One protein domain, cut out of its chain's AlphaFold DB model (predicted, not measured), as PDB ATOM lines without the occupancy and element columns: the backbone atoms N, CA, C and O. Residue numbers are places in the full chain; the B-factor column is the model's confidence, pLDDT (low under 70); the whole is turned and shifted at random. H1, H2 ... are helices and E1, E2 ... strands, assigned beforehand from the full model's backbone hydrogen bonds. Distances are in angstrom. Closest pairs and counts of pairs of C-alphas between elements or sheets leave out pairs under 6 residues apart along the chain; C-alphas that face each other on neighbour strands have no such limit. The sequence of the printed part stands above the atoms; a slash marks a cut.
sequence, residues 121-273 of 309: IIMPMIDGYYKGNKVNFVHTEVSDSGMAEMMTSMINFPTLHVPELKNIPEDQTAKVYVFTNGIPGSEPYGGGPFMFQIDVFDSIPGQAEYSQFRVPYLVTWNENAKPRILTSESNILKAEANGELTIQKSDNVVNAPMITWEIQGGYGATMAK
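This is residues 121 to 273 of the 309 residues of an uncharacterized protein of Nitrosopumilales archaeon (UniProt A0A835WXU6). Two small sheets stand next to each other, the edge strand E2 of one near the edge strand E4 of the other; H3 packs over one face of the sheet E4 E5 E6, while H1 and H2 are on neither sheet. The four-stranded sheet joins two hairpins, E2 with E3 and E7 with E8, and a long loop, residues 180 to 212, leads from E4 to E5. Along the 153 printed residues come E1 E2 E3 H1 H2 E4 E5 H3 E6 E7 E8, three named helices and eight named strands, a mixed class with under half of the residues in named elements. One sheet has the order E2 E3 E7 E8, antiparallel throughout; the other has E4 E5 E6, mixed. The whole is compact, with a radius of gyration of the C-alphas of 15.0 A, and rounded, spanning 43 by 41 by 33 A.

Start at E1, residues 121 to 124, which pairs with no named strand and runs on into E2, residues 126 to 130, at 62 degrees. E2 forms a hairpin with E3, residues 133 to 137; look for N 128 and O 135, 2.8 A apart. H1, residues 145 to 155, and H2, residues 163 to 167, are only just apart, their closest C-alphas at 8.1 A. E4, residues 174 to 179, is parallel to E5, residues 213 to 221, with N 217 and O 176 at 2.8 A. H3, residues 233 to 241, is on this sheet at a height of 8.4 A. E6, residues 245 to 249, is antiparallel to E5, with N 218 and O 248 at 2.8 A; H3 lies over E6, and the C-alphas of Glu 240 and Thr 246 are their closest, 5.7 A apart. E7, residues 258 to 265, is antiparallel to E3, with N 259 and O 136 at 2.7 A, and forms a hairpin with E8, residues 268 to 273, with N 263 and O 270 at 2.8 A. In H1 and H3 every O i to N i+4 pair is within hydrogen-bond range; H2 has 0 of 1, but 2 of 2 O i to N i+3 pairs.

Find C-alpha 121 at (85.178, 162.702, 165.843), where E1 begins. From C-alpha 213 at (93.538, 166.739, 183.672), E5 runs 25.2 A. E7 is 19.2 A long, E4 16.7 A, E8 16.2 A and H1 15.8 A. E8 ends at C-alpha 273, (82.864, 152.961, 179.839).

The two C-alphas farthest apart are those of Ser 145 and Tyr 267, 45.0 A. The printed part has no cut; the long links are E4 to E5 and E5 to H3. Confidence is under 70 at residues 187 to 190 and 266 to 267.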
ATOM      1  N   ILE A 121      83.714 162.744 165.828       83.88
ATOM      2  CA  ILE A 121      85.178 162.702 165.843       83.88
ATOM      3  C   ILE A 121      85.625 161.285 166.172       83.88
ATOM      4  O   ILE A 121      85.207 160.709 167.176       83.88
ATOM      5  N   ILE A 122      86.515 160.743 165.347       83.94
ATOM      6  CA  ILE A 122      87.165 159.453 165.573       83.94
ATOM      7  C   ILE A 122      88.514 159.719 166.244       83.94
ATOM      8  O   ILE A 122      89.372 160.379 165.662       83.94
ATOM      9  N   MET A 123      88.696 159.209 167.458       87.38
ATOM     10  CA  MET A 123      89.923 159.331 168.242       87.38
ATOM     11  C   MET A 123      90.556 157.959 168.474       87.38
ATOM     12  O   MET A 123      89.843 157.015 168.836       87.38
ATOM     13  N   PRO A 124      91.881 157.824 168.299       88.88
ATOM     14  CA  PRO A 124      92.570 156.598 168.648       88.88
ATOM     15  C   PRO A 124      92.632 156.463 170.174       88.88
ATOM     16  O   PRO A 124      92.992 157.396 170.895       88.88
ATOM     17  N   MET A 125      92.261 155.291 170.671       90.88
ATOM     18  CA  MET A 125      92.402 154.940 172.075       90.88
ATOM     19  C   MET A 125      93.810 154.436 172.358       90.88
ATOM     20  O   MET A 125      94.378 153.657 171.597       90.88
ATOM     21  N   ILE A 126      94.333 154.818 173.510       91.44
ATOM     22  CA  ILE A 126      95.658 154.445 173.983       91.44
ATOM     23  C   ILE A 126      95.493 153.548 175.198       91.44
ATOM     24  O   ILE A 126      94.608 153.752 176.032       91.44
ATOM     25  N   ASP A 127      96.343 152.534 175.286       93.00
ATOM     26  CA  ASP A 127      96.390 151.647 176.435       93.00
ATOM     27  C   ASP A 127      97.133 152.310 177.599       93.00
ATOM     28  O   ASP A 127      98.225 152.845 177.438       93.00
ATOM     29  N   GLY A 128      96.600 152.162 178.806       95.06
ATOM     30  CA  GLY A 128      97.295 152.456 180.054       95.06
ATOM     31  C   GLY A 128      97.113 151.339 181.074       95.06
ATOM     32  O   GLY A 128      96.405 150.353 180.836       95.06
ATOM     33  N   TYR A 129      97.722 151.508 182.244       96.88
ATOM     34  CA  TYR A 129      97.463 150.669 183.410       96.88
ATOM     35  C   TYR A 129      96.833 151.447 184.559       96.88
ATOM     36  O   TYR A 129      97.209 152.578 184.852       96.88
ATOM     37  N   TYR A 130      95.952 150.774 185.293       97.25
ATOM     38  CA  TYR A 130      95.494 151.189 186.611       97.25
ATOM     39  C   TYR A 130      95.394 149.967 187.528       97.25
ATOM     40  O   TYR A 130      94.691 149.005 187.224       97.25
ATOM     41  N   LYS A 131      96.101 149.994 188.666       95.75
ATOM     42  CA  LYS A 131      96.090 148.924 189.690       95.75
ATOM     43  C   LYS A 131      96.241 147.496 189.133       95.75
ATOM     44  O   LYS A 131      95.654 146.558 189.661       95.75
ATOM     45  N   GLY A 132      97.071 147.312 188.108       94.62
ATOM     46  CA  GLY A 132      97.301 146.004 187.487       94.62
ATOM     47  C   GLY A 132      96.453 145.710 186.254       94.62
ATOM     48  O   GLY A 132      96.827 144.823 185.491       94.62
ATOM     49  N   ASN A 133      95.382 146.466 186.027       93.62
ATOM     50  CA  ASN A 133      94.441 146.244 184.936       93.62
ATOM     51  C   ASN A 133      94.683 147.225 183.792       93.62
ATOM     52  O   ASN A 133      95.163 148.340 184.010       93.62
ATOM     53  N   LYS A 134      94.342 146.807 182.573       92.50
ATOM     54  CA  LYS A 134      94.349 147.679 181.398       92.50
ATOM     55  C   LYS A 134      93.197 148.679 181.471       92.50
ATOM     56  O   LYS A 134      92.105 148.354 181.934       92.50
ATOM     57  N   VAL A 135      93.469 149.884 180.999       95.88
ATOM     58  CA  VAL A 135      92.502 150.965 180.791       95.88
ATOM     59  C   VAL A 135      92.730 151.542 179.402       95.88
ATOM     60  O   VAL A 135      93.851 151.472 178.897       95.88
ATOM     61  N   ASN A 136      91.698 152.123 178.798       95.81
ATOM     62  CA  ASN A 136      91.834 152.856 177.545       95.81
ATOM     63  C   ASN A 136      91.479 154.320 177.758       95.81
ATOM     64  O   ASN A 136      90.494 154.631 178.426       95.81
ATOM     65  N   PHE A 137      92.269 155.218 177.186       96.25
ATOM     66  CA  PHE A 137      92.076 156.662 177.273       96.25
ATOM     67  C   PHE A 137      92.335 157.311 175.913       96.25
ATOM     68  O   PHE A 137      92.850 156.669 175.002       96.25
ATOM     69  N   VAL A 138      91.970 158.578 175.773       94.56
ATOM     70  CA  VAL A 138      92.400 159.428 174.655       94.56
ATOM     71  C   VAL A 138      93.151 160.617 175.233       94.56
ATOM     72  O   VAL A 138      92.972 160.935 176.406       94.56
ATOM     73  N   HIS A 139      93.971 161.288 174.433       91.25
ATOM     74  CA  HIS A 139      94.523 162.586 174.801       91.25
ATOM     75  C   HIS A 139      94.148 163.623 173.751       91.25
ATOM     76  O   HIS A 139      94.284 163.394 172.550       91.25
ATOM     77  N   THR A 140      93.653 164.763 174.208       94.12
ATOM     78  CA  THR A 140      93.086 165.786 173.326       94.12
ATOM     79  C   THR A 140      93.942 167.038 173.295       94.12
ATOM     80  O   THR A 140      94.114 167.649 172.240       94.12
ATOM     81  N   GLU A 141      94.520 167.410 174.437       96.50
ATOM     82  CA  GLU A 141      95.217 168.679 174.615       96.50
ATOM     83  C   GLU A 141      96.384 168.542 175.598       96.50
ATOM     84  O   GLU A 141      96.350 167.728 176.523       96.50
ATOM     85  N   VAL A 142      97.413 169.370 175.436       97.56
ATOM     86  CA  VAL A 142      98.540 169.462 176.370       97.56
ATOM     87  C   VAL A 142      99.089 170.883 176.427       97.56
ATOM     88  O   VAL A 142      99.088 171.620 175.445       97.56
ATOM     89  N   SER A 143      99.588 171.277 177.596       98.06
ATOM     90  CA  SER A 143     100.076 172.636 177.843       98.06
ATOM     91  C   SER A 143     101.432 172.995 177.240       98.06
ATOM     92  O   SER A 143     101.882 174.126 177.399       98.06
ATOM     93  N   ASP A 144     102.144 172.023 176.677       96.88
ATOM     94  CA  ASP A 144     103.489 172.202 176.135       96.88
ATOM     95  C   ASP A 144     103.502 171.868 174.648       96.88
ATOM     96  O   ASP A 144     103.007 170.820 174.239       96.88
ATOM     97  N   SER A 145     104.060 172.764 173.835       94.69
ATOM     98  CA  SER A 145     104.022 172.627 172.380       94.69
ATOM     99  C   SER A 145     104.868 171.459 171.876       94.69
ATOM    100  O   SER A 145     104.446 170.762 170.959       94.69
ATOM    101  N   GLY A 146     106.033 171.207 172.482       90.94
ATOM    102  CA  GLY A 146     106.890 170.088 172.086       90.94
ATOM    103  C   GLY A 146     106.242 168.744 172.414       90.94
ATOM    104  O   GLY A 146     106.267 167.816 171.606       90.94
ATOM    105  N   MET A 147     105.587 168.657 173.572       90.69
ATOM    106  CA  MET A 147     104.803 167.485 173.948       90.69
ATOM    107  C   MET A 147     103.578 167.301 173.039       90.69
ATOM    108  O   MET A 147     103.289 166.169 172.661       90.69
ATOM    109  N   ALA A 148     102.908 168.383 172.624       90.81
ATOM    110  CA  ALA A 148     101.789 168.328 171.677       90.81
ATOM    111  C   ALA A 148     102.213 167.754 170.317       90.81
ATOM    112  O   ALA A 148     101.541 166.872 169.778       90.81
ATOM    113  N   GLU A 149     103.348 168.209 169.778       87.06
ATOM    114  CA  GLU A 149     103.917 167.703 168.522       87.06
ATOM    115  C   GLU A 149     104.315 166.224 168.629       87.06
ATOM    116  O   GLU A 149     103.997 165.421 167.745       87.06
ATOM    117  N   MET A 150     104.966 165.848 169.736       85.62
ATOM    118  CA  MET A 150     105.374 164.469 170.015       85.62
ATOM    119  C   MET A 150     104.165 163.530 170.103       85.62
ATOM    120  O   MET A 150     104.134 162.498 169.435       85.62
ATOM    121  N   MET A 151     103.146 163.905 170.880       86.12
ATOM    122  CA  MET A 151     101.922 163.120 171.051       86.12
ATOM    123  C   MET A 151     101.128 163.027 169.744       86.12
ATOM    124  O   MET A 151     100.682 161.944 169.379       86.12
ATOM    125  N   THR A 152     101.043 164.121 168.982       84.19
ATOM    126  CA  THR A 152     100.398 164.123 167.658       84.19
ATOM    127  C   THR A 152     101.065 163.141 166.701       84.19
ATOM    128  O   THR A 152     100.382 162.367 166.030       84.19
ATOM    129  N   SER A 153     102.399 163.136 166.665       80.44
ATOM    130  CA  SER A 153     103.173 162.252 165.790       80.44
ATOM    131  C   SER A 153     103.058 160.781 166.196       80.44
ATOM    132  O   SER A 153     103.009 159.915 165.329       80.44
ATOM    133  N   MET A 154     102.990 160.501 167.502       77.25
ATOM    134  CA  MET A 154     102.922 159.143 168.048       77.25
ATOM    135  C   MET A 154     101.637 158.408 167.649       77.25
ATOM    136  O   MET A 154     101.692 157.244 167.269       77.25
ATOM    137  N   ILE A 155     100.484 159.076 167.737       77.06
ATOM    138  CA  ILE A 155      99.181 158.435 167.491       77.06
ATOM    139  C   ILE A 155      98.529 158.844 166.169       77.06
ATOM    140  O   ILE A 155      97.456 158.340 165.836       77.06
ATOM    141  N   ASN A 156      99.174 159.733 165.407       78.62
ATOM    142  CA  ASN A 156      98.665 160.286 164.153       78.62
ATOM    143  C   ASN A 156      97.267 160.921 164.307       78.62
ATOM    144  O   ASN A 156      96.377 160.749 163.471       78.62
ATOM    145  N   PHE A 157      97.072 161.640 165.414       82.06
ATOM    146  CA  PHE A 157      95.856 162.383 165.733       82.06
ATOM    147  C   PHE A 157      96.230 163.718 166.397       82.06
ATOM    148  O   PHE A 157      97.092 163.727 167.279       82.06
ATOM    149  N   PRO A 158      95.615 164.848 166.001       83.56
ATOM    150  CA  PRO A 158      95.991 166.172 166.489       83.56
ATOM    151  C   PRO A 158      95.763 166.310 167.998       83.56
ATOM    152  O   PRO A 158      94.631 166.364 168.468       83.56
ATOM    153  N   THR A 159      96.858 166.422 168.747       89.50
ATOM    154  CA  THR A 159      96.843 166.835 170.155       89.50
ATOM    155  C   THR A 159      97.061 168.340 170.205       89.50
ATOM    156  O   THR A 159      98.104 168.827 169.766       89.50
ATOM    157  N   LEU A 160      96.084 169.098 170.704       92.38
ATOM    158  CA  LEU A 160      96.153 170.558 170.663       92.38
ATOM    159  C   LEU A 160      97.107 171.097 171.732       92.38
ATOM    160  O   LEU A 160      97.106 170.655 172.881       92.38
ATOM    161  N   HIS A 161      97.889 172.107 171.366       96.00
ATOM    162  CA  HIS A 161      98.676 172.863 172.329       96.00
ATOM    163  C   HIS A 161      97.806 173.940 172.994       96.00
ATOM    164  O   HIS A 161      97.370 174.876 172.324       96.00
ATOM    165  N   VAL A 162      97.585 173.813 174.305       97.38
ATOM    166  CA  VAL A 162      96.727 174.705 175.105       97.38
ATOM    167  C   VAL A 162      97.469 175.113 176.386       97.38
ATOM    168  O   VAL A 162      97.345 174.440 177.416       97.38
ATOM    169  N   PRO A 163      98.295 176.178 176.360       97.50
ATOM    170  CA  PRO A 163      99.135 176.560 177.500       97.50
ATOM    171  C   PRO A 163      98.329 176.885 178.769       97.50
ATOM    172  O   PRO A 163      98.830 176.702 179.882       97.50
ATOM    173  N   GLU A 164      97.069 177.302 178.622       97.06
ATOM    174  CA  GLU A 164      96.142 177.616 179.710       97.06
ATOM    175  C   GLU A 164      95.816 176.412 180.599       97.06
ATOM    176  O   GLU A 164      95.418 176.619 181.745       97.06
ATOM    177  N   LEU A 165      96.048 175.174 180.146       97.94
ATOM    178  CA  LEU A 165      95.876 173.987 180.992       97.94
ATOM    179  C   LEU A 165      96.750 174.037 182.257       97.94
ATOM    180  O   LEU A 165      96.369 173.466 183.275       97.94
ATOM    181  N   LYS A 166      97.876 174.774 182.251       96.94
ATOM    182  CA  LYS A 166      98.700 175.002 183.460       96.94
ATOM    183  C   LYS A 166      97.983 175.798 184.550       96.94
ATOM    184  O   LYS A 166      98.418 175.780 185.696       96.94
ATOM    185  N   ASN A 167      96.909 176.504 184.203       96.44
ATOM    186  CA  ASN A 167      96.112 177.271 185.156       96.44
ATOM    187  C   ASN A 167      95.083 176.402 185.890       96.44
ATOM    188  O   ASN A 167      94.434 176.897 186.812       96.44
ATOM    189  N   ILE A 168      94.911 175.135 185.491       96.56
ATOM    190  CA  ILE A 168      94.024 174.206 186.187       96.56
ATOM    191  C   ILE A 168      94.578 173.979 187.602       96.56
ATOM    192  O   ILE A 168      95.742 173.595 187.742       96.56
ATOM    193  N   PRO A 169      93.781 174.231 188.656       96.31
ATOM    194  CA  PRO A 169      94.226 174.068 190.034       96.31
ATOM    195  C   PRO A 169      94.731 172.654 190.335       96.31
ATOM    196  O   PRO A 169      94.179 171.676 189.837       96.31
ATOM    197  N   GLU A 170      95.751 172.534 191.189       93.12
ATOM    198  CA  GLU A 170      96.373 171.238 191.511       93.12
ATOM    199  C   GLU A 170      95.368 170.232 192.100       93.12
ATOM    200  O   GLU A 170      95.437 169.046 191.788       93.12
ATOM    201  N   ASP A 171      94.381 170.702 192.868       94.69
ATOM    202  CA  ASP A 171      93.291 169.890 193.430       94.69
ATOM    203  C   ASP A 171      92.233 169.447 192.399       94.69
ATOM    204  O   ASP A 171      91.379 168.619 192.711       94.69
ATOM    205  N   GLN A 172      92.309 169.959 191.168       96.31
ATOM    206  CA  GLN A 172      91.523 169.524 190.010       96.31
ATOM    207  C   GLN A 172      92.354 168.703 189.019       96.31
ATOM    208  O   GLN A 172      91.862 168.353 187.943       96.31
ATOM    209  N   THR A 173      93.598 168.374 189.363       98.00
ATOM    210  CA  THR A 173      94.460 167.499 188.562       98.00
ATOM    211  C   THR A 173      94.676 166.155 189.246       98.00
ATOM    212  O   THR A 173      94.570 166.026 190.462       98.00
ATOM    213  N   ALA A 174      94.998 165.143 188.447       98.31
ATOM    214  CA  ALA A 174      95.429 163.833 188.916       98.31
ATOM    215  C   ALA A 174      96.774 163.466 188.274       98.31
ATOM    216  O   ALA A 174      97.235 164.133 187.346       98.31
ATOM    217  N   LYS A 175      97.443 162.415 188.750       98.50
ATOM    218  CA  LYS A 175      98.753 162.036 188.207       98.50
ATOM    219  C   LYS A 175      98.612 161.077 187.033       98.50
ATOM    220  O   LYS A 175      97.677 160.278 186.950       98.50
ATOM    221  N   VAL A 176      99.598 161.108 186.151       98.44
ATOM    222  CA  VAL A 176      99.886 160.018 185.218       98.44
ATOM    223  C   VAL A 176     101.385 159.758 185.238       98.44
ATOM    224  O   VAL A 176     102.182 160.687 185.156       98.44
ATOM    225  N   TYR A 177     101.787 158.506 185.403       98.69
ATOM    226  CA  TYR A 177     103.192 158.117 185.418       98.69
ATOM    227  C   TYR A 177     103.626 157.715 184.014       98.69
ATOM    228  O   TYR A 177     103.058 156.783 183.445       98.69
ATOM    229  N   VAL A 178     104.639 158.403 183.491       97.56
ATOM    230  CA  VAL A 178     105.103 158.277 182.105       97.56
ATOM    231  C   VAL A 178     106.546 157.789 182.101       97.56
ATOM    232  O   VAL A 178     107.417 158.438 182.680       97.56
ATOM    233  N   PHE A 179     106.822 156.657 181.458       97.50
ATOM    234  CA  PHE A 179     108.168 156.076 181.431       97.50
ATOM    235  C   PHE A 179     109.045 156.745 180.370       97.50
ATOM    236  O   PHE A 179     108.653 156.849 179.212       97.50
ATOM    237  N   THR A 180     110.249 157.162 180.759       96.50
ATOM    238  CA  THR A 180     111.233 157.827 179.880       96.50
ATOM    239  C   THR A 180     112.362 156.900 179.429       96.50
ATOM    240  O   THR A 180     113.151 157.266 178.560       96.50
ATOM    241  N   ASN A 181     112.472 155.713 180.034       97.31
ATOM    242  CA  ASN A 181     113.409 154.659 179.662       97.31
ATOM    243  C   ASN A 181     112.904 153.268 180.104       97.31
ATOM    244  O   ASN A 181     111.822 153.110 180.678       97.31
ATOM    245  N   GLY A 182     113.723 152.239 179.878       96.25
ATOM    246  CA  GLY A 182     113.477 150.890 180.376       96.25
ATOM    247  C   GLY A 182     112.911 149.970 179.305       96.25
ATOM    248  O   GLY A 182     113.588 149.693 178.320       96.25
ATOM    249  N   ILE A 183     111.710 149.433 179.528       95.31
ATOM    250  CA  ILE A 183     111.104 148.463 178.607       95.31
ATOM    251  C   ILE A 183     110.530 149.210 177.401       95.31
ATOM    252  O   ILE A 183     109.668 150.063 177.620       95.31
ATOM    253  N   PRO A 184     110.972 148.912 176.163       92.69
ATOM    254  CA  PRO A 184     110.396 149.504 174.962       92.69
ATOM    255  C   PRO A 184     108.901 149.207 174.856       92.69
ATOM    256  O   PRO A 184     108.452 148.114 175.213       92.69
ATOM    257  N   GLY A 185     108.145 150.179 174.359       84.62
ATOM    258  CA  GLY A 185     106.750 149.992 173.996       84.62
ATOM    259  C   GLY A 185     106.588 149.000 172.843       84.62
ATOM    260  O   GLY A 185     107.538 148.691 172.123       84.62
ATOM    261  N   SER A 186     105.376 148.480 172.680       71.62
ATOM    262  CA  SER A 186     104.998 147.649 171.534       71.62
ATOM    263  C   SER A 186     104.158 148.446 170.537       71.62
ATOM    264  O   SER A 186     103.353 149.267 170.941       71.62
ATOM    265  N   GLU A 187     104.274 148.176 169.244       63.12
ATOM    266  CA  GLU A 187     103.384 148.748 168.218       63.12
ATOM    267  C   GLU A 187     101.925 148.242 168.365       63.12
ATOM    268  O   GLU A 187     101.717 147.168 168.944       63.12
ATOM    269  N   PRO A 188     100.901 148.953 167.843       58.12
ATOM    270  CA  PRO A 188     100.959 150.304 167.263       58.12
ATOM    271  C   PRO A 188     100.913 151.431 168.314       58.12
ATOM    272  O   PRO A 188     101.385 152.528 168.050       58.12
ATOM    273  N   TYR A 189     100.372 151.171 169.514       64.88
ATOM    274  CA  TYR A 189     100.177 152.176 170.584       64.88
ATOM    275  C   TYR A 189     100.534 151.657 171.987       64.88
ATOM    276  O   TYR A 189     100.080 152.163 173.009       64.88
ATOM    277  N   GLY A 190     101.320 150.589 172.064       60.03
ATOM    278  CA  GLY A 190     101.759 149.953 173.305       60.03
ATOM    279  C   GLY A 190     103.005 150.585 173.927       60.03
ATOM    280  O   GLY A 190     103.703 149.903 174.683       60.03
ATOM    281  N   GLY A 191     103.285 151.857 173.638       77.06
ATOM    282  CA  GLY A 191     104.277 152.666 174.339       77.06
ATOM    283  C   GLY A 191     103.714 154.023 174.757       77.06
ATOM    284  O   GLY A 191     102.833 154.554 174.089       77.06
ATOM    285  N   GLY A 192     104.194 154.564 175.879       81.44
ATOM    286  CA  GLY A 192     103.897 155.941 176.283       81.44
ATOM    287  C   GLY A 192     104.611 156.966 175.385       81.44
ATOM    288  O   GLY A 192     105.371 156.573 174.498       81.44
ATOM    289  N   PRO A 193     104.463 158.277 175.646       84.25
ATOM    290  CA  PRO A 193     105.013 159.360 174.816       84.25
ATOM    291  C   PRO A 193     106.510 159.272 174.459       84.25
ATOM    292  O   PRO A 193     106.933 159.841 173.459       84.25
ATOM    293  N   PHE A 194     107.318 158.555 175.246       88.81
ATOM    294  CA  PHE A 194     108.751 158.347 174.998       88.81
ATOM    295  C   PHE A 194     109.086 156.968 174.402       88.81
ATOM    296  O   PHE A 194     110.242 156.556 174.434       88.81
ATOM    297  N   MET A 195     108.097 156.239 173.873       88.31
ATOM    298  CA  MET A 195     108.239 154.905 173.268       88.31
ATOM    299  C   MET A 195     108.704 153.800 174.233       88.31
ATOM    300  O   MET A 195     109.155 152.736 173.805       88.31
ATOM    301  N   PHE A 196     108.581 154.023 175.541       93.81
ATOM    302  CA  PHE A 196     108.763 153.002 176.578       93.81
ATOM    303  C   PHE A 196     107.407 152.513 177.080       93.81
ATOM    304  O   PHE A 196     106.385 152.827 176.484       93.81
ATOM    305  N   GLN A 197     107.389 151.718 178.149       95.19
ATOM    306  CA  GLN A 197     106.173 151.181 178.750       95.19
ATOM    307  C   GLN A 197     105.022 152.204 178.784       95.19
ATOM    308  O   GLN A 197     105.220 153.350 179.183       95.19
ATOM    309  N   ILE A 198     103.820 151.744 178.427       94.81
ATOM    310  CA  ILE A 198     102.586 152.518 178.571       94.81
ATOM    311  C   ILE A 198     102.393 153.103 179.974       94.81
ATOM    312  O   ILE A 198     102.852 152.552 180.988       94.81
ATOM    313  N   ASP A 199     101.638 154.193 179.986       96.12
ATOM    314  CA  ASP A 199     101.408 155.041 181.142       96.12
ATOM    315  C   ASP A 199     100.629 154.332 182.258       96.12
ATOM    316  O   ASP A 199      99.827 153.417 182.030       96.12
ATOM    317  N   VAL A 200     100.856 154.774 183.497       98.31
ATOM    318  CA  VAL A 200     100.165 154.260 184.687       98.31
ATOM    319  C   VAL A 200      99.382 155.383 185.354       98.31
ATOM    320  O   VAL A 200      99.950 156.389 185.774       98.31
ATOM    321  N   PHE A 201      98.076 155.194 185.489       98.31
ATOM    322  CA  PHE A 201      97.158 156.141 186.113       98.31
ATOM    323  C   PHE A 201      97.048 155.884 187.624       98.31
ATOM    324  O   PHE A 201      97.129 154.738 188.083       98.31
ATOM    325  N   ASP A 202      96.848 156.948 188.403       98.06
ATOM    326  CA  ASP A 202      96.631 156.889 189.858       98.06
ATOM    327  C   ASP A 202      95.147 156.744 190.246       98.06
ATOM    328  O   ASP A 202      94.836 156.338 191.367       98.06
ATOM    329  N   SER A 203      94.233 157.002 189.307       97.31
ATOM    330  CA  SER A 203      92.784 157.034 189.526       97.31
ATOM    331  C   SER A 203      91.986 156.716 188.257       97.31
ATOM    332  O   SER A 203      92.464 156.920 187.140       97.31
ATOM    333  N   ILE A 204      90.745 156.253 188.434       97.06
ATOM    334  CA  ILE A 204      89.774 155.950 187.362       97.06
ATOM    335  C   ILE A 204      88.441 156.675 187.598       97.06
ATOM    336  O   ILE A 204      88.148 157.016 188.748       97.06
ATOM    337  N   PRO A 205      87.604 156.888 186.562       96.56
ATOM    338  CA  PRO A 205      86.324 157.568 186.731       96.56
ATOM    339  C   PRO A 205      85.439 156.921 187.806       96.56
ATOM    340  O   PRO A 205      85.377 155.698 187.948       96.56
ATOM    341  N   GLY A 206      84.738 157.766 188.564       92.94
ATOM    342  CA  GLY A 206      83.924 157.366 189.719       92.94
ATOM    343  C   GLY A 206      84.663 157.400 191.062       92.94
ATOM    344  O   GLY A 206      84.034 157.203 192.100       92.94
ATOM    345  N   GLN A 207      85.970 157.675 191.063       94.75
ATOM    346  CA  GLN A 207      86.759 157.932 192.273       94.75
ATOM    347  C   GLN A 207      86.831 159.432 192.575       94.75
ATOM    348  O   GLN A 207      86.762 160.250 191.661       94.75
ATOM    349  N   ALA A 208      86.963 159.796 193.853       94.50
ATOM    350  CA  ALA A 208      86.988 161.201 194.277       94.50
ATOM    351  C   ALA A 208      88.243 161.932 193.772       94.50
ATOM    352  O   ALA A 208      88.203 163.118 193.478       94.50
ATOM    353  N   GLU A 209      89.340 161.193 193.654       93.94
ATOM    354  CA  GLU A 209      90.647 161.618 193.163       93.94
ATOM    355  C   GLU A 209      90.780 161.570 191.630       93.94
ATOM    356  O   GLU A 209      91.865 161.792 191.089       93.94
ATOM    357  N   TYR A 210      89.712 161.222 190.903       97.19
ATOM    358  CA  TYR A 210      89.758 161.195 189.447       97.19
ATOM    359  C   TYR A 210      89.713 162.598 188.851       97.19
ATOM    360  O   TYR A 210      88.798 163.374 189.114       97.19
ATOM    361  N   SER A 211      90.650 162.860 187.946       98.00
ATOM    362  CA  SER A 211      90.575 163.965 186.998       98.00
ATOM    363  C   SER A 211      91.022 163.492 185.619       98.00
ATOM    364  O   SER A 211      91.866 162.603 185.505       98.00
ATOM    365  N   GLN A 212      90.465 164.070 184.558       97.81
ATOM    366  CA  GLN A 212      90.997 163.904 183.203       97.81
ATOM    367  C   GLN A 212      92.187 164.830 182.934       97.81
ATOM    368  O   GLN A 212      92.972 164.562 182.032       97.81
ATOM    369  N   PHE A 213      92.363 165.881 183.738       98.44
ATOM    370  CA  PHE A 213      93.538 166.739 183.672       98.44
ATOM    371  C   PHE A 213      94.668 166.078 184.446       98.44
ATOM    372  O   PHE A 213      94.624 165.934 185.670       98.44
ATOM    373  N   ARG A 214      95.665 165.615 183.702       98.31
ATOM    374  CA  ARG A 214      96.751 164.784 184.195       98.31
ATOM    375  C   ARG A 214      98.060 165.550 184.196       98.31
ATOM    376  O   ARG A 214      98.451 166.120 183.181       98.31
ATOM    377  N   VAL A 215      98.761 165.511 185.323       98.56
ATOM    378  CA  VAL A 215     100.147 165.972 185.424       98.56
ATOM    379  C   VAL A 215     101.070 164.774 185.196       98.56
ATOM    380  O   VAL A 215     100.964 163.793 185.943       98.56
ATOM    381  N   PRO A 216     101.977 164.815 184.203       98.31
ATOM    382  CA  PRO A 216     102.965 163.765 184.002       98.31
ATOM    383  C   PRO A 216     103.997 163.717 185.134       98.31
ATOM    384  O   PRO A 216     104.652 164.708 185.458       98.31
ATOM    385  N   TYR A 217     104.180 162.531 185.701       98.62
ATOM    386  CA  TYR A 217     105.262 162.175 186.610       98.62
ATOM    387  C   TYR A 217     106.214 161.267 185.836       98.62
ATOM    388  O   TYR A 217     105.915 160.098 185.587       98.62
ATOM    389  N   LEU A 218     107.339 161.828 185.401       98.56
ATOM    390  CA  LEU A 218     108.314 161.154 184.551       98.56
ATOM    391  C   LEU A 218     109.086 160.113 185.361       98.56
ATOM    392  O   LEU A 218     109.755 160.453 186.335       98.56
ATOM    393  N   VAL A 219     108.993 158.854 184.949       98.69
ATOM    394  CA  VAL A 219     109.599 157.695 185.607       98.69
ATOM    395  C   VAL A 219     110.828 157.251 184.825       98.69
ATOM    396  O   VAL A 219     110.714 156.825 183.676       98.69
ATOM    397  N   THR A 220     111.993 157.303 185.471       98.56
ATOM    398  CA  THR A 220     113.278 156.913 184.870       98.56
ATOM    399  C   THR A 220     113.938 155.821 185.709       98.56
ATOM    400  O   THR A 220     114.294 156.050 186.863       98.56
ATOM    401  N   TRP A 221     114.126 154.629 185.145       98.69
ATOM    402  CA  TRP A 221     114.941 153.560 185.727       98.69
ATOM    403  C   TRP A 221     116.396 154.003 185.876       98.69
ATOM    404  O   TRP A 221     116.980 154.556 184.943       98.69
ATOM    405  N   ASN A 222     116.993 153.706 187.029       98.38
ATOM    406  CA  ASN A 222     118.397 154.003 187.301       98.38
ATOM    407  C   ASN A 222     119.319 153.004 186.579       98.38
ATOM    408  O   ASN A 222     118.946 151.851 186.376       98.38
ATOM    409  N   GLU A 223     120.550 153.413 186.255       94.50
ATOM    410  CA  GLU A 223     121.502 152.617 185.449       94.50
ATOM    411  C   GLU A 223     121.753 151.193 185.981       94.50
ATOM    412  O   GLU A 223     121.927 150.260 185.203       94.50
ATOM    413  N   ASN A 224     121.746 151.010 187.306       92.06
ATOM    414  CA  ASN A 224     122.014 149.718 187.951       92.06
ATOM    415  C   ASN A 224     120.750 148.885 188.227       92.06
ATOM    416  O   ASN A 224     120.841 147.789 188.786       92.06
ATOM    417  N   ALA A 225     119.568 149.400 187.888       97.00
ATOM    418  CA  ALA A 225     118.311 148.696 188.084       97.00
ATOM    419  C   ALA A 225     117.985 147.804 186.882       97.00
ATOM    420  O   ALA A 225     118.396 148.059 185.753       97.00
ATOM    421  N   LYS A 226     117.201 146.748 187.120       96.69
ATOM    422  CA  LYS A 226     116.643 145.914 186.052       96.69
ATOM    423  C   LYS A 226     115.198 146.351 185.779       96.69
ATOM    424  O   LYS A 226     114.340 146.066 186.624       96.69
ATOM    425  N   PRO A 227     114.904 146.978 184.623       97.75
ATOM    426  CA  PRO A 227     113.544 147.365 184.276       97.75
ATOM    427  C   PRO A 227     112.591 146.167 184.276       97.75
ATOM    428  O   PRO A 227     112.928 145.072 183.818       97.75
ATOM    429  N   ARG A 228     111.383 146.386 184.795       97.69
ATOM    430  CA  ARG A 228     110.256 145.442 184.752       97.69
ATOM    431  C   ARG A 228     108.969 146.210 184.491       97.69
ATOM    432  O   ARG A 228     108.921 147.407 184.757       97.69
ATOM    433  N   ILE A 229     107.928 145.517 184.038       97.19
ATOM    434  CA  ILE A 229     106.628 146.160 183.863       97.19
ATOM    435  C   ILE A 229     106.063 146.546 185.235       97.19
ATOM    436  O   ILE A 229     105.954 145.697 186.123       97.19
ATOM    437  N   LEU A 230     105.693 147.815 185.407       98.12
ATOM    438  CA  LEU A 230     105.017 148.322 186.601       98.12
ATOM    439  C   LEU A 230     103.624 148.809 186.216       98.12
ATOM    440  O   LEU A 230     103.485 149.736 185.435       98.12
ATOM    441  N   THR A 231     102.590 148.194 186.780       97.31
ATOM    442  CA  THR A 231     101.188 148.400 186.373       97.31
ATOM    443  C   THR A 231     100.344 149.159 187.405       97.31
ATOM    444  O   THR A 231      99.117 149.184 187.325       97.31
ATOM    445  N   SER A 232     100.969 149.733 188.437       98.25
ATOM    446  CA  SER A 232     100.268 150.506 189.469       98.25
ATOM    447  C   SER A 232     101.174 151.549 190.116       98.25
ATOM    448  O   SER A 232     102.368 151.296 190.287       98.25
ATOM    449  N   GLU A 233     100.589 152.671 190.550       98.38
ATOM    450  CA  GLU A 233     101.285 153.705 191.333       98.38
ATOM    451  C   GLU A 233     102.016 153.084 192.535       98.38
ATOM    452  O   GLU A 233     103.198 153.335 192.743       98.38
ATOM    453  N   SER A 234     101.369 152.177 193.278       98.44
ATOM    454  CA  SER A 234     102.004 151.520 194.431       98.44
ATOM    455  C   SER A 234     103.286 150.765 194.061       98.44
ATOM    456  O   SER A 234     104.246 150.788 194.830       98.44
ATOM    457  N   ASN A 235     103.332 150.099 192.903       98.50
ATOM    458  CA  ASN A 235     104.537 149.396 192.456       98.50
ATOM    459  C   ASN A 235     105.640 150.367 192.012       98.50
ATOM    460  O   ASN A 235     106.812 150.079 192.251       98.50
ATOM    461  N   ILE A 236     105.272 151.503 191.416       98.81
ATOM    462  CA  ILE A 236     106.203 152.576 191.041       98.81
ATOM    463  C   ILE A 236     106.822 153.203 192.291       98.81
ATOM    464  O   ILE A 236     108.043 153.229 192.412       98.81
ATOM    465  N   LEU A 237     106.005 153.606 193.266       98.75
ATOM    466  CA  LEU A 237     106.485 154.214 194.511       98.75
ATOM    467  C   LEU A 237     107.348 153.249 195.341       98.75
ATOM    468  O   LEU A 237     108.308 153.664 195.982       98.75
ATOM    469  N   LYS A 238     107.053 151.943 195.311       98.62
ATOM    470  CA  LYS A 238     107.925 150.927 195.929       98.62
ATOM    471  C   LYS A 238     109.278 150.826 195.225       98.62
ATOM    472  O   LYS A 238     110.296 150.725 195.900       98.62
ATOM    473  N   ALA A 239     109.295 150.833 193.892       98.69
ATOM    474  CA  ALA A 239     110.538 150.798 193.126       98.69
ATOM    475  C   ALA A 239     111.373 152.074 193.344       98.69
ATOM    476  O   ALA A 239     112.591 151.984 193.490       98.69
ATOM    477  N   GLU A 240     110.728 153.239 193.452       98.56
ATOM    478  CA  GLU A 240     111.381 154.496 193.836       98.56
ATOM    479  C   GLU A 240     111.995 154.409 195.239       98.56
ATOM    480  O   GLU A 240     113.181 154.680 195.412       98.56
ATOM    481  N   ALA A 241     111.226 153.957 196.236       98.56
ATOM    482  CA  ALA A 241     111.697 153.815 197.615       98.56
ATOM    483  C   ALA A 241     112.879 152.833 197.753       98.56
ATOM    484  O   ALA A 241     113.703 152.977 198.655       98.56
ATOM    485  N   ASN A 242     112.983 151.859 196.846       98.19
ATOM    486  CA  ASN A 242     114.105 150.924 196.758       98.19
ATOM    487  C   ASN A 242     115.320 151.485 195.992       98.19
ATOM    488  O   ASN A 242     116.329 150.791 195.861       98.19
ATOM    489  N   GLY A 243     115.242 152.708 195.460       98.12
ATOM    490  CA  GLY A 243     116.299 153.325 194.659       98.12
ATOM    491  C   GLY A 243     116.451 152.723 193.258       98.12
ATOM    492  O   GLY A 243     117.501 152.877 192.634       98.12
ATOM    493  N   GLU A 244     115.435 152.022 192.752       98.69
ATOM    494  CA  GLU A 244     115.478 151.373 191.435       98.69
ATOM    495  C   GLU A 244     115.154 152.350 190.293       98.69
ATOM    496  O   GLU A 244     115.607 152.173 189.162       98.69
ATOM    497  N   LEU A 245     114.378 153.390 190.585       98.69
ATOM    498  CA  LEU A 245     113.976 154.422 189.636       98.69
ATOM    499  C   LEU A 245     113.874 155.783 190.328       98.69
ATOM    500  O   LEU A 245     113.906 155.866 191.556       98.69
ATOM    501  N   THR A 246     113.741 156.837 189.534       98.69
ATOM    502  CA  THR A 246     113.455 158.204 189.979       98.69
ATOM    503  C   THR A 246     112.153 158.696 189.361       98.69
ATOM    504  O   THR A 246     111.798 158.288 188.250       98.69
ATOM    505  N   ILE A 247     111.443 159.563 190.086       98.81
ATOM    506  CA  ILE A 247     110.211 160.195 189.622       98.81
ATOM    507  C   ILE A 247     110.395 161.713 189.619       98.81
ATOM    508  O   ILE A 247     110.724 162.314 190.640       98.81
ATOM    509  N   GLN A 248     110.148 162.349 188.475       98.56
ATOM    510  CA  GLN A 248     110.181 163.801 188.327       98.56
ATOM    511  C   GLN A 248     108.797 164.321 187.928       98.56
ATOM    512  O   GLN A 248     108.294 164.004 186.851       98.56
ATOM    513  N   LYS A 249     108.184 165.151 188.780       98.00
ATOM    514  CA  LYS A 249     106.956 165.883 188.434       98.00
ATOM    515  C   LYS A 249     107.257 166.869 187.296       98.00
ATOM    516  O   LYS A 249     108.236 167.609 187.375       98.00
ATOM    517  N   SER A 250     106.422 166.864 186.261       95.88
ATOM    518  CA  SER A 250     106.425 167.867 185.194       95.88
ATOM    519  C   SER A 250     105.572 169.085 185.570       95.88
ATOM    520  O   SER A 250     104.640 168.973 186.365       95.88
ATOM    521  N   ASP A 251     105.845 170.229 184.942       95.19
ATOM    522  CA  ASP A 251     105.001 171.433 185.013       95.19
ATOM    523  C   ASP A 251     103.885 171.432 183.950       95.19
ATOM    524  O   ASP A 251     103.180 172.428 183.772       95.19
ATOM    525  N   ASN A 252     103.761 170.344 183.187       96.50
ATOM    526  CA  ASN A 252     102.791 170.220 182.108       96.50
ATOM    527  C   ASN A 252     101.487 169.584 182.584       96.50
ATOM    528  O   ASN A 252     101.480 168.725 183.465       96.50
ATOM    529  N   VAL A 253     100.393 169.973 181.936       98.44
ATOM    530  CA  VAL A 253      99.063 169.397 182.135       98.44
ATOM    531  C   VAL A 253      98.564 168.861 180.798       98.44
ATOM    532  O   VAL A 253      98.670 169.538 179.775       98.44
ATOM    533  N   VAL A 254      98.045 167.637 180.817       98.12
ATOM    534  CA  VAL A 254      97.480 166.918 179.671       98.12
ATOM    535  C   VAL A 254      95.993 166.697 179.928       98.12
ATOM    536  O   VAL A 254      95.625 166.255 181.013       98.12
ATOM    537  N   ASN A 255      95.134 166.959 178.949       98.19
ATOM    538  CA  ASN A 255      93.745 166.511 178.977       98.19
ATOM    539  C   ASN A 255      93.681 165.077 178.425       98.19
ATOM    540  O   ASN A 255      93.874 164.854 177.229       98.19
ATOM    541  N   ALA A 256      93.498 164.105 179.319       97.31
ATOM    542  CA  ALA A 256      93.555 162.675 179.036       97.31
ATOM    543  C   ALA A 256      92.345 161.924 179.636       97.31
ATOM    544  O   ALA A 256      92.480 161.219 180.648       97.31
ATOM    545  N   PRO A 257      91.136 162.092 179.069       97.56
ATOM    546  CA  PRO A 257      89.944 161.416 179.562       97.56
ATOM    547  C   PRO A 257      90.000 159.904 179.324       97.56
ATOM    548  O   PRO A 257      90.441 159.415 178.283       97.56
ATOM    549  N   MET A 258      89.515 159.148 180.311       97.62
ATOM    550  CA  MET A 258      89.507 157.685 180.278       97.62
ATOM    551  C   MET A 258      88.201 157.175 179.662       97.62
ATOM    552  O   MET A 258      87.118 157.612 180.042       97.62
ATOM    553  N   ILE A 259      88.306 156.247 178.710       97.50
ATOM    554  CA  ILE A 259      87.191 155.762 177.888       97.50
ATOM    555  C   ILE A 259      86.648 154.444 178.406       97.50
ATOM    556  O   ILE A 259      85.436 154.308 178.543       97.50
ATOM    557  N   THR A 260      87.518 153.486 178.716       96.25
ATOM    558  CA  THR A 260      87.121 152.192 179.283       96.25
ATOM    559  C   THR A 260      88.049 151.807 180.425       96.25
ATOM    560  O   THR A 260      89.242 152.125 180.431       96.25
ATOM    561  N   TRP A 261      87.485 151.146 181.427       95.81
ATOM    562  CA  TRP A 261      88.229 150.667 182.584       95.81
ATOM    563  C   TRP A 261      87.499 149.508 183.241       95.81
ATOM    564  O   TRP A 261      86.275 149.392 183.183       95.81
ATOM    565  N   GLU A 262      88.252 148.646 183.910       91.44
ATOM    566  CA  GLU A 262      87.671 147.543 184.657       91.44
ATOM    567  C   GLU A 262      87.226 147.993 186.055       91.44
ATOM    568  O   GLU A 262      87.990 148.603 186.808       91.44
ATOM    569  N   ILE A 263      85.997 147.642 186.430       84.75
ATOM    570  CA  ILE A 263      85.480 147.782 187.791       84.75
ATOM    571  C   ILE A 263      85.348 146.391 188.405       84.75
ATOM    572  O   ILE A 263      84.743 145.483 187.832       84.75
ATOM    573  N   GLN A 264      85.893 146.240 189.608       80.06
ATOM    574  CA  GLN A 264      85.766 145.028 190.408       80.06
ATOM    575  C   GLN A 264      84.459 145.079 191.208       80.06
ATOM    576  O   GLN A 264      84.288 145.942 192.070       80.06
ATOM    577  N   GLY A 265      83.526 144.171 190.910       70.19
ATOM    578  CA  GLY A 265      82.244 144.045 191.603       70.19
ATOM    579  C   GLY A 265      82.094 142.712 192.340       70.19
ATOM    580  O   GLY A 265      82.894 141.793 192.184       70.19
ATOM    581  N   GLY A 266      81.010 142.568 193.112       66.81
ATOM    582  CA  GLY A 266      80.710 141.339 193.868       66.81
ATOM    583  C   GLY A 266      80.486 140.080 193.013       66.81
ATOM    584  O   GLY A 266      80.455 138.980 193.555       66.81
ATOM    585  N   TYR A 267      80.361 140.235 191.691       67.38
ATOM    586  CA  TYR A 267      80.168 139.152 190.719       67.38
ATOM    587  C   TYR A 267      81.343 139.003 189.733       67.38
ATOM    588  O   TYR A 267      81.233 138.250 188.770       67.38
ATOM    589  N   GLY A 268      82.459 139.699 189.972       76.94
ATOM    590  CA  GLY A 268      83.649 139.690 189.117       76.94
ATOM    591  C   GLY A 268      83.941 141.035 188.452       76.94
ATOM    592  O   GLY A 268      83.313 142.056 188.749       76.94
ATOM    593  N   ALA A 269      84.929 141.020 187.560       82.81
ATOM    594  CA  ALA A 269      85.337 142.162 186.755       82.81
ATOM    595  C   ALA A 269      84.276 142.507 185.701       82.81
ATOM    596  O   ALA A 269      83.819 141.634 184.964       82.81
ATOM    597  N   THR A 270      83.900 143.782 185.610       86.81
ATOM    598  CA  THR A 270      83.054 144.312 184.531       86.81
ATOM    599  C   THR A 270      83.769 145.471 183.849       86.81
ATOM    600  O   THR A 270      84.333 146.328 184.526       86.81
ATOM    601  N   MET A 271      83.724 145.517 182.517       89.38
ATOM    602  CA  MET A 271      84.252 146.646 181.753       89.38
ATOM    603  C   MET A 271      83.254 147.806 181.803       89.38
ATOM    604  O   MET A 271      82.147 147.708 181.270       89.38
ATOM    605  N   ALA A 272      83.639 148.892 182.459       93.94
ATOM    606  CA  ALA A 272      82.928 150.156 182.428       93.94
ATOM    607  C   ALA A 272      83.396 151.014 181.251       93.94
ATOM    608  O   ALA A 272      84.461 150.786 180.672       93.94
ATOM    609  N   LYS A 273      82.573 152.006 180.902       95.38
ATOM    610  CA  LYS A 273      82.864 152.961 179.839       95.38
ATOM    611  C   LYS A 273      82.391 154.366 180.185       95.38
ATOM    612  O   LYS A 273      81.405 154.528 180.912       95.38
TER     613      LYS A 273